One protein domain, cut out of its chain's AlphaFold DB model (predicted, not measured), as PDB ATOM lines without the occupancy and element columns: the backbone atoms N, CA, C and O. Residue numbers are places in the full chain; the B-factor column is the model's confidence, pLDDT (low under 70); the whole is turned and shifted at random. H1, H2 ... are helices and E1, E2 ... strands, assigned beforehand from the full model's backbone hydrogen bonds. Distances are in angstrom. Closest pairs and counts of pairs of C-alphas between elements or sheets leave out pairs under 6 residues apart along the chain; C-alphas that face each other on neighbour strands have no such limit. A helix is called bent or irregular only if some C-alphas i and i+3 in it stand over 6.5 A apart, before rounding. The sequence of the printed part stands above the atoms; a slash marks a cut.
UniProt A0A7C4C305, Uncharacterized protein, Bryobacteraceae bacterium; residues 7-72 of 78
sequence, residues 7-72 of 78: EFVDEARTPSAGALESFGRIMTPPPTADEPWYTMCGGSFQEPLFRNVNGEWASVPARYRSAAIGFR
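Overview. This is residues 7 to 72 of the 78 residues of an uncharacterized protein of Bryobacteraceae bacterium (UniProt A0A7C4C305). A small, strongly twisted sheet, with E3, E2 and E1 side by side and the short strand E4 meeting E1 at a point, makes the core; the one helix, H1, only grazes it near E3, toward the end of the strands where E3 ends and E2 begins. Beyond the other end of these strands, a long loop of residues 42 to 56 joins E2 to E3, and it lies far from the link of residues 27 to 36 that follows H1, along the longest axis. The printed part has 66 residues, with one named helix and four named strands in the order E1, H1, E2, E3, E4; the sheet's order is E3, E2, E1, E4, mixed. The class is mixed, helices and strands, though under half of the residues, 29, are in named elements. The whole is compact, with a radius of gyration of the C-alphas of 11.8 A, and its C-alphas span 33 by 22 by 21 A.

Arrangement. The sheet begins at one edge with strand E3, residues 57 to 61, next to strand E2, residues 37 to 41. E2 and E3 form a hairpin and are antiparallel, at 144 degrees between their directions. The C-alphas of Pro 61 and Trp 37 face each other at 4.5 A, and N 40 and O 58 are within hydrogen-bond range at 2.8 A, as are N 60 and O 38 at 2.9 A. On the other side of E2 is strand E1, residues 7 to 12, antiparallel to it at 139 degrees. Here the C-alphas of Met 40 and Phe 8 face each other at 4.5 A, with N 9 and O 39 at 2.9 A and N 41 and O 7 at 3.0 A, both within hydrogen-bond range. Strand E4, residues 69 to 71, is the other edge strand; it and E1 meet only at a point, where the C-alphas of Glu 7 and Phe 71 face each other at 4.7 A. E3 and E4 are apart. The sheet's C-alphas lie up to 6.9 A off their best plane. Helix H1, residues 17 to 26, is on the sheet but only grazes it, with its residues 19 to 23; its closest C-alphas to E3 are those of Ala 19 and Ser 59, 6.8 A apart. In H1, 5 of 6 pairs of O i and N i+4 are within hydrogen-bond range.

Along the chain. E1, the longest strand by residues, runs from Glu 7, with its C-alpha at (24.699, -34.806, -5.706), to Ala 12, 13.8 A from first to last C-alpha. H1 runs from Ala 17, with its C-alpha at (20.940, -17.704, 6.748), to Ile 26 over 14.9 A and is not bent. E2 measures 13.4 A from Trp 37 to Cys 41, and E3 measures 13.6 A from Trp 57 to Pro 61. E4, three residues, ends at Phe 71, with its C-alpha at (26.301, -34.982, -10.072).

Size, cuts and confidence. The two C-alphas farthest apart are those of Pro 29 and Arg 51, at 34.9 A, while those of the first and last printed residues, Glu 7 and Arg 72, are 6.9 A apart. The printed part has no cut. The link from E1 to H1 is tight, those from H1 to E2 and from E3 to E4 are short, and the one from E2 to E3, with 15 residues, is long. The C-alphas of that long link lie 10 to 20 A from the mean of the C-alphas. The mean pLDDT of the printed part is 90.4, and residues 52 to 55, within the long link, are under 70.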
ATOM      1  N   GLU A   7      25.177 -34.850  -4.332       92.75
ATOM      2  CA  GLU A   7      24.699 -34.806  -5.706       92.75
ATOM      3  C   GLU A   7      24.041 -33.470  -5.983       92.75
ATOM      4  O   GLU A   7      23.026 -33.133  -5.377       92.75
ATOM      5  N   PHE A   8      24.618 -32.718  -6.913       93.31
ATOM      6  CA  PHE A   8      24.029 -31.492  -7.418       93.31
ATOM      7  C   PHE A   8      22.738 -31.798  -8.186       93.31
ATOM      8  O   PHE A   8      22.724 -32.655  -9.076       93.31
ATOM      9  N   VAL A   9      21.672 -31.074  -7.856       93.38
ATOM     10  CA  VAL A   9      20.359 -31.162  -8.497       93.38
ATOM     11  C   VAL A   9      20.072 -29.831  -9.181       93.38
ATOM     12  O   VAL A   9      20.265 -28.773  -8.584       93.38
ATOM     13  N   ASP A  10      19.582 -29.879 -10.420       92.50
ATOM     14  CA  ASP A  10      19.146 -28.689 -11.165       92.50
ATOM     15  C   ASP A  10      17.794 -28.170 -10.643       92.50
ATOM     16  O   ASP A  10      16.767 -28.186 -11.317       92.50
ATOM     17  N   GLU A  11      17.784 -27.777  -9.373       93.75
ATOM     18  CA  GLU A  11      16.653 -27.193  -8.668       93.75
ATOM     19  C   GLU A  11      17.143 -25.939  -7.944       93.75
ATOM     20  O   GLU A  11      17.925 -26.021  -6.992       93.75
ATOM     21  N   ALA A  12      16.700 -24.771  -8.414       94.31
ATOM     22  CA  ALA A  12      17.060 -23.494  -7.816       94.31
ATOM     23  C   ALA A  12      16.485 -23.372  -6.399       94.31
ATOM     24  O   ALA A  12      15.320 -23.693  -6.155       94.31
ATOM     25  N   ARG A  13      17.288 -22.857  -5.463       92.12
ATOM     26  CA  ARG A  13      16.899 -22.772  -4.053       92.12
ATOM     27  C   ARG A  13      17.411 -21.507  -3.387       92.12
ATOM     28  O   ARG A  13      18.597 -21.221  -3.440       92.12
ATOM     29  N   THR A  14      16.544 -20.789  -2.676       94.31
ATOM     30  CA  THR A  14      16.977 -19.676  -1.818       94.31
ATOM     31  C   THR A  14      17.810 -20.212  -0.647       94.31
ATOM     32  O   THR A  14      17.341 -21.116   0.057       94.31
ATOM     33  N   PRO A  15      19.024 -19.686  -0.406       94.69
ATOM     34  CA  PRO A  15      19.846 -20.136   0.706       94.69
ATOM     35  C   PRO A  15      19.240 -19.730   2.049       94.69
ATOM     36  O   PRO A  15      18.646 -18.661   2.198       94.69
ATOM     37  N   SER A  16      19.433 -20.573   3.062       93.44
ATOM     38  CA  SER A  16      19.147 -20.187   4.444       93.44
ATOM     39  C   SER A  16      20.238 -19.254   4.983       93.44
ATOM     40  O   SER A  16      21.366 -19.239   4.484       93.44
ATOM     41  N   ALA A  17      19.939 -18.523   6.061       94.69
ATOM     42  CA  ALA A  17      20.940 -17.704   6.748       94.69
ATOM     43  C   ALA A  17      22.165 -18.532   7.190       94.69
ATOM     44  O   ALA A  17      23.300 -18.096   7.015       94.69
ATOM     45  N   GLY A  18      21.944 -19.761   7.674       94.69
ATOM     46  CA  GLY A  18      23.027 -20.672   8.054       94.69
ATOM     47  C   GLY A  18      23.876 -21.140   6.867       94.69
ATOM     48  O   GLY A  18      25.086 -21.313   7.015       94.69
ATOM     49  N   ALA A  19      23.281 -21.302   5.679       94.25
ATOM     50  CA  ALA A  19      24.033 -21.618   4.466       94.25
ATOM     51  C   ALA A  19      24.916 -20.436   4.043       94.25
ATOM     52  O   ALA A  19      26.109 -20.623   3.808       94.25
ATOM     53  N   LEU A  20      24.370 -19.215   4.024       96.44
ATOM     54  CA  LEU A  20      25.141 -18.000   3.731       96.44
ATOM     55  C   LEU A  20      26.318 -17.829   4.698       96.44
ATOM     56  O   LEU A  20      27.441 -17.587   4.267       96.44
ATOM     57  N   GLU A  21      26.078 -18.018   5.997       96.38
ATOM     58  CA  GLU A  21      27.114 -17.944   7.027       96.38
ATOM     59  C   GLU A  21      28.204 -19.008   6.821       96.38
ATOM     60  O   GLU A  21      29.396 -18.699   6.851       96.38
ATOM     61  N   SER A  22      27.806 -20.261   6.583       94.62
ATOM     62  CA  SER A  22      28.739 -21.381   6.422       94.62
ATOM     63  C   SER A  22      29.616 -21.208   5.184       94.62
ATOM     64  O   SER A  22      30.840 -21.314   5.273       94.62
ATOM     65  N   PHE A  23      29.014 -20.876   4.038       95.75
ATOM     66  CA  PHE A  23      29.766 -20.665   2.805       95.75
ATOM     67  C   PHE A  23      30.571 -19.357   2.814       95.75
ATOM     68  O   PHE A  23      31.663 -19.308   2.244       95.75
ATOM     69  N   GLY A  24      30.101 -18.324   3.519       97.00
ATOM     70  CA  GLY A  24      30.832 -17.070   3.713       97.00
ATOM     71  C   GLY A  24      32.157 -17.230   4.458       97.00
ATOM     72  O   GLY A  24      33.064 -16.425   4.259       97.00
ATOM     73  N   ARG A  25      32.308 -18.294   5.259       96.81
ATOM     74  CA  ARG A  25      33.568 -18.627   5.945       96.81
ATOM     75  C   ARG A  25      34.587 -19.349   5.062       96.81
ATOM     76  O   ARG A  25      35.769 -19.320   5.388       96.81
ATOM     77  N   ILE A  26      34.152 -20.015   3.990       95.31
ATOM     78  CA  ILE A  26      35.007 -20.924   3.201       95.31
ATOM     79  C   ILE A  26      35.227 -20.472   1.753       95.31
ATOM     80  O   ILE A  26      36.080 -21.027   1.064       95.31
ATOM     81  N   MET A  27      34.482 -19.475   1.274       95.94
ATOM     82  CA  MET A  27      34.610 -18.940  -0.082       95.94
ATOM     83  C   MET A  27      35.175 -17.521  -0.077       95.94
ATOM     84  O   MET A  27      34.862 -16.701   0.782       95.94
ATOM     85  N   THR A  28      35.984 -17.204  -1.087       94.88
ATOM     86  CA  THR A  28      36.498 -15.851  -1.331       94.88
ATOM     87  C   THR A  28      36.308 -15.504  -2.815       94.88
ATOM     88  O   THR A  28      36.876 -16.195  -3.660       94.88
ATOM     89  N   PRO A  29      35.498 -14.483  -3.163       95.00
ATOM     90  CA  PRO A  29      34.659 -13.691  -2.256       95.00
ATOM     91  C   PRO A  29      33.561 -14.545  -1.581       95.00
ATOM     92  O   PRO A  29      33.203 -15.598  -2.130       95.00
ATOM     93  N   PRO A  30      33.027 -14.123  -0.417       96.44
ATOM     94  CA  PRO A  30      31.855 -14.744   0.208       96.44
ATOM     95  C   PRO A  30      30.657 -14.743  -0.748       96.44
ATOM     96  O   PRO A  30      30.553 -13.816  -1.557       96.44
ATOM     97  N   PRO A  31      29.771 -15.750  -0.711       96.75
ATOM     98  CA  PRO A  31      28.591 -15.732  -1.550       96.75
ATOM     99  C   PRO A  31      27.498 -14.829  -0.987       96.75
ATOM    100  O   PRO A  31      27.429 -14.591   0.221       96.75
ATOM    101  N   THR A  32      26.624 -14.354  -1.869       95.88
ATOM    102  CA  THR A  32      25.429 -13.581  -1.502       95.88
ATOM    103  C   THR A  32      24.159 -14.381  -1.781       95.88
ATOM    104  O   THR A  32      24.195 -15.441  -2.402       95.88
ATOM    105  N   ALA A  33      23.010 -13.896  -1.307       95.38
ATOM    106  CA  ALA A  33      21.721 -14.518  -1.619       95.38
ATOM    107  C   ALA A  33      21.259 -14.248  -3.065       95.38
ATOM    108  O   ALA A  33      20.359 -14.930  -3.544       95.38
ATOM    109  N   ASP A  34      21.873 -13.269  -3.737       95.25
ATOM    110  CA  ASP A  34      21.496 -12.804  -5.078       95.25
ATOM    111  C   ASP A  34      22.202 -13.573  -6.210       95.25
ATOM    112  O   ASP A  34      21.915 -13.350  -7.386       95.25
ATOM    113  N   GLU A  35      23.148 -14.458  -5.883       95.31
ATOM    114  CA  GLU A  35      23.775 -15.346  -6.868       95.31
ATOM    115  C   GLU A  35      22.982 -16.657  -7.036       95.31
ATOM    116  O   GLU A  35      22.081 -16.941  -6.250       95.31
ATOM    117  N   PRO A  36      23.269 -17.482  -8.056       96.88
ATOM    118  CA  PRO A  36      22.578 -18.756  -8.224       96.88
ATOM    119  C   PRO A  36      22.934 -19.774  -7.129       96.88
ATOM    120  O   PRO A  36      24.108 -20.063  -6.879       96.88
ATOM    121  N   TRP A  37      21.902 -20.372  -6.535       97.38
ATOM    122  CA  TRP A  37      21.992 -21.438  -5.537       97.38
ATOM    123  C   TRP A  37      21.105 -22.609  -5.934       97.38
ATOM    124  O   TRP A  37      20.009 -22.419  -6.465       97.38
ATOM    125  N   TYR A  38      21.575 -23.813  -5.632       96.25
ATOM    126  CA  TYR A  38      20.934 -25.052  -6.057       96.25
ATOM    127  C   TYR A  38      20.825 -26.053  -4.915       96.25
ATOM    128  O   TYR A  38      21.580 -25.988  -3.940       96.25
ATOM    129  N   THR A  39      19.882 -26.982  -5.037       94.62
ATOM    130  CA  THR A  39      19.757 -28.122  -4.127       94.62
ATOM    131  C   THR A  39      20.888 -29.130  -4.373       94.62
ATOM    132  O   THR A  39      21.215 -29.467  -5.508       94.62
ATOM    133  N   MET A  40      21.457 -29.663  -3.293       91.88
ATOM    134  CA  MET A  40      22.251 -30.890  -3.310       91.88
ATOM    135  C   MET A  40      21.706 -31.898  -2.298       91.88
ATOM    136  O   MET A  40      21.176 -31.507  -1.253       91.88
ATOM    137  N   CYS A  41      21.819 -33.188  -2.605       90.12
ATOM    138  CA  CYS A  41      21.277 -34.262  -1.774       90.12
ATOM    139  C   CYS A  41      22.238 -35.449  -1.638       90.12
ATOM    140  O   CYS A  41      23.201 -35.583  -2.390       90.12
ATOM    141  N   GLY A  42      21.968 -36.316  -0.660       86.81
ATOM    142  CA  GLY A  42      22.598 -37.635  -0.570       86.81
ATOM    143  C   GLY A  42      23.887 -37.738   0.252       86.81
ATOM    144  O   GLY A  42      24.332 -38.863   0.460       86.81
ATOM    145  N   GLY A  43      24.454 -36.644   0.775       88.25
ATOM    146  CA  GLY A  43      25.662 -36.689   1.619       88.25
ATOM    147  C   GLY A  43      26.930 -37.132   0.874       88.25
ATOM    148  O   GLY A  43      26.868 -37.525  -0.285       88.25
ATOM    149  N   SER A  44      28.100 -37.105   1.518       89.25
ATOM    150  CA  SER A  44      29.375 -37.489   0.892       89.25
ATOM    151  C   SER A  44      30.173 -38.515   1.701       89.25
ATOM    152  O   SER A  44      29.734 -39.012   2.735       89.25
ATOM    153  N   PHE A  45      31.365 -38.872   1.215       87.81
ATOM    154  CA  PHE A  45      32.323 -39.722   1.928       87.81
ATOM    155  C   PHE A  45      32.910 -39.056   3.186       87.81
ATOM    156  O   PHE A  45      33.612 -39.720   3.949       87.81
ATOM    157  N   GLN A  46      32.691 -37.752   3.380       89.19
ATOM    158  CA  GLN A  46      33.208 -37.005   4.527       89.19
ATOM    159  C   GLN A  46      32.306 -37.120   5.762       89.19
ATOM    160  O   GLN A  46      32.768 -36.874   6.877       89.19
ATOM    161  N   GLU A  47      31.044 -37.505   5.583       83.75
ATOM    162  CA  GLU A  47      30.065 -37.640   6.653       83.75
ATOM    163  C   GLU A  47      29.821 -39.119   7.019       83.75
ATOM    164  O   GLU A  47      29.854 -40.003   6.156       83.75
ATOM    165  N   PRO A  48      29.549 -39.432   8.300       83.19
ATOM    166  CA  PRO A  48      29.046 -40.745   8.684       83.19
ATOM    167  C   PRO A  48      27.740 -41.077   7.952       83.19
ATOM    168  O   PRO A  48      26.914 -40.205   7.694       83.19
ATOM    169  N   LEU A  49      27.501 -42.362   7.688       74.94
ATOM    170  CA  LEU A  49      26.226 -42.812   7.128       74.94
ATOM    171  C   LEU A  49      25.105 -42.647   8.162       74.94
ATOM    172  O   LEU A  49      24.910 -43.493   9.038       74.94
ATOM    173  N   PHE A  50      24.353 -41.553   8.056       71.81
ATOM    174  CA  PHE A  50      23.185 -41.313   8.891       71.81
ATOM    175  C   PHE A  50      21.997 -42.182   8.456       71.81
ATOM    176  O   PHE A  50      21.818 -42.537   7.287       71.81
ATOM    177  N   ARG A  51      21.130 -42.535   9.411       70.69
ATOM    178  CA  ARG A  51      19.859 -43.194   9.087       70.69
ATOM    179  C   ARG A  51      18.985 -42.168   8.342       70.69
ATOM    180  O   ARG A  51      18.773 -41.080   8.861       70.69
ATOM    181  N   ASN A  52      18.467 -42.524   7.161       67.38
ATOM    182  CA  ASN A  52      17.616 -41.686   6.290       67.38
ATOM    183  C   ASN A  52      18.308 -40.586   5.449       67.38
ATOM    184  O   ASN A  52      17.653 -39.607   5.100       67.38
ATOM    185  N   VAL A  53      19.562 -40.769   5.013       66.75
ATOM    186  CA  VAL A  53      20.264 -39.829   4.095       66.75
ATOM    187  C   VAL A  53      19.480 -39.489   2.809       66.75
ATOM    188  O   VAL A  53      19.660 -38.423   2.231       66.75
ATOM    189  N   ASN A  54      18.544 -40.339   2.373       64.69
ATOM    190  CA  ASN A  54      17.682 -40.043   1.219       64.69
ATOM    191  C   ASN A  54      16.795 -38.790   1.397       64.69
ATOM    192  O   ASN A  54      16.222 -38.337   0.412       64.69
ATOM    193  N   GLY A  55      16.631 -38.282   2.624       64.44
ATOM    194  CA  GLY A  55      15.866 -37.072   2.931       64.44
ATOM    195  C   GLY A  55      16.726 -35.857   3.283       64.44
ATOM    196  O   GLY A  55      16.191 -34.892   3.823       64.44
ATOM    197  N   GLU A  56      18.042 -35.918   3.070       71.44
ATOM    198  CA  GLU A  56      18.950 -34.823   3.400       71.44
ATOM    199  C   GLU A  56      19.141 -33.897   2.196       71.44
ATOM    200  O   GLU A  56      19.505 -34.336   1.102       71.44
ATOM    201  N   TRP A  57      18.889 -32.604   2.416       83.19
ATOM    202  CA  TRP A  57      18.963 -31.563   1.396       83.19
ATOM    203  C   TRP A  57      19.731 -30.369   1.944       83.19
ATOM    204  O   TRP A  57      19.469 -29.912   3.059       83.19
ATOM    205  N   ALA A  58      20.607 -29.808   1.122       87.75
ATOM    206  CA  ALA A  58      21.291 -28.556   1.401       87.75
ATOM    207  C   ALA A  58      21.254 -27.646   0.170       87.75
ATOM    208  O   ALA A  58      21.096 -28.111  -0.955       87.75
ATOM    209  N   SER A  59      21.391 -26.341   0.387       93.81
ATOM    210  CA  SER A  59      21.589 -25.361  -0.683       93.81
ATOM    211  C   SER A  59      23.078 -25.075  -0.849       93.81
ATOM    212  O   SER A  59      23.750 -24.809   0.149       93.81
ATOM    213  N   VAL A  60      23.577 -25.062  -2.082       95.38
ATOM    214  CA  VAL A  60      24.984 -24.788  -2.410       95.38
ATOM    215  C   VAL A  60      25.102 -23.679  -3.469       95.38
ATOM    216  O   VAL A  60      24.292 -23.660  -4.400       95.38
ATOM    217  N   PRO A  61      26.075 -22.746  -3.365       96.94
ATOM    218  CA  PRO A  61      26.310 -21.751  -4.412       96.94
ATOM    219  C   PRO A  61      26.786 -22.431  -5.693       96.94
ATOM    220  O   PRO A  61      27.662 -23.295  -5.644       96.94
ATOM    221  N   ALA A  62      26.304 -21.986  -6.851       95.81
ATOM    222  CA  ALA A  62      26.631 -22.602  -8.142       95.81
ATOM    223  C   ALA A  62      28.135 -22.632  -8.463       95.81
ATOM    224  O   ALA A  62      28.616 -23.517  -9.166       95.81
ATOM    225  N   ARG A  63      28.893 -21.659  -7.946       95.69
ATOM    226  CA  ARG A  63      30.347 -21.550  -8.148       95.69
ATOM    227  C   ARG A  63      31.178 -22.315  -7.113       95.69
ATOM    228  O   ARG A  63      32.408 -22.267  -7.175       95.69
ATOM    229  N   TYR A  64      30.550 -22.938  -6.115       95.38
ATOM    230  CA  TYR A  64      31.275 -23.704  -5.110       95.38
ATOM    231  C   TYR A  64      31.767 -25.028  -5.696       95.38
ATOM    232  O   TYR A  64      31.066 -25.697  -6.449       95.38
ATOM    233  N   ARG A  65      32.989 -25.416  -5.326       93.38
ATOM    234  CA  ARG A  65      33.600 -26.682  -5.734       93.38
ATOM    235  C   ARG A  65      34.141 -27.409  -4.514       93.38
ATOM    236  O   ARG A  65      34.788 -26.802  -3.664       93.38
ATOM    237  N   SER A  66      33.932 -28.715  -4.472       93.50
ATOM    238  CA  SER A  66      34.508 -29.603  -3.468       93.50
ATOM    239  C   SER A  66      34.731 -30.974  -4.092       93.50
ATOM    240  O   SER A  66      33.951 -31.392  -4.942       93.50
ATOM    241  N   ALA A  67      35.763 -31.693  -3.647       93.75
ATOM    242  CA  ALA A  67      35.962 -33.093  -4.028       93.75
ATOM    243  C   ALA A  67      34.820 -34.005  -3.537       93.75
ATOM    244  O   ALA A  67      34.664 -35.118  -4.028       93.75
ATOM    245  N   ALA A  68      34.023 -33.525  -2.580       92.94
ATOM    246  CA  ALA A  68      32.856 -34.204  -2.035       92.94
ATOM    247  C   ALA A  68      31.542 -33.876  -2.766       92.94
ATOM    248  O   ALA A  68      30.489 -34.318  -2.317       92.94
ATOM    249  N   ILE A  69      31.579 -33.102  -3.860       93.69
ATOM    250  CA  ILE A  69      30.400 -32.766  -4.671       93.69
ATOM    251  C   ILE A  69      30.563 -33.362  -6.069       93.69
ATOM    252  O   ILE A  69      31.582 -33.167  -6.731       93.69
ATOM    253  N   GLY A  70      29.529 -34.058  -6.526       94.06
ATOM    254  CA  GLY A  70      29.391 -34.564  -7.883       94.06
ATOM    255  C   GLY A  70      27.976 -34.340  -8.407       94.06
ATOM    256  O   GLY A  70      27.192 -33.577  -7.850       94.06
ATOM    257  N   PHE A  71      27.642 -35.008  -9.503       93.88
ATOM    258  CA  PHE A  71      26.301 -34.982 -10.072       93.88
ATOM    259  C   PHE A  71      26.039 -36.272 -10.840       93.88
ATOM    260  O   PHE A  71      26.960 -37.006 -11.211       93.88
ATOM    261  N   ARG A  72      24.763 -36.522 -11.112       91.38
ATOM    262  CA  ARG A  72      24.320 -37.548 -12.051       91.38
ATOM    263  C   ARG A  72      23.393 -36.912 -13.066       91.38
ATOM    264  O   ARG A  72      22.591 -36.047 -12.730       91.38
TER     265      ARG A  72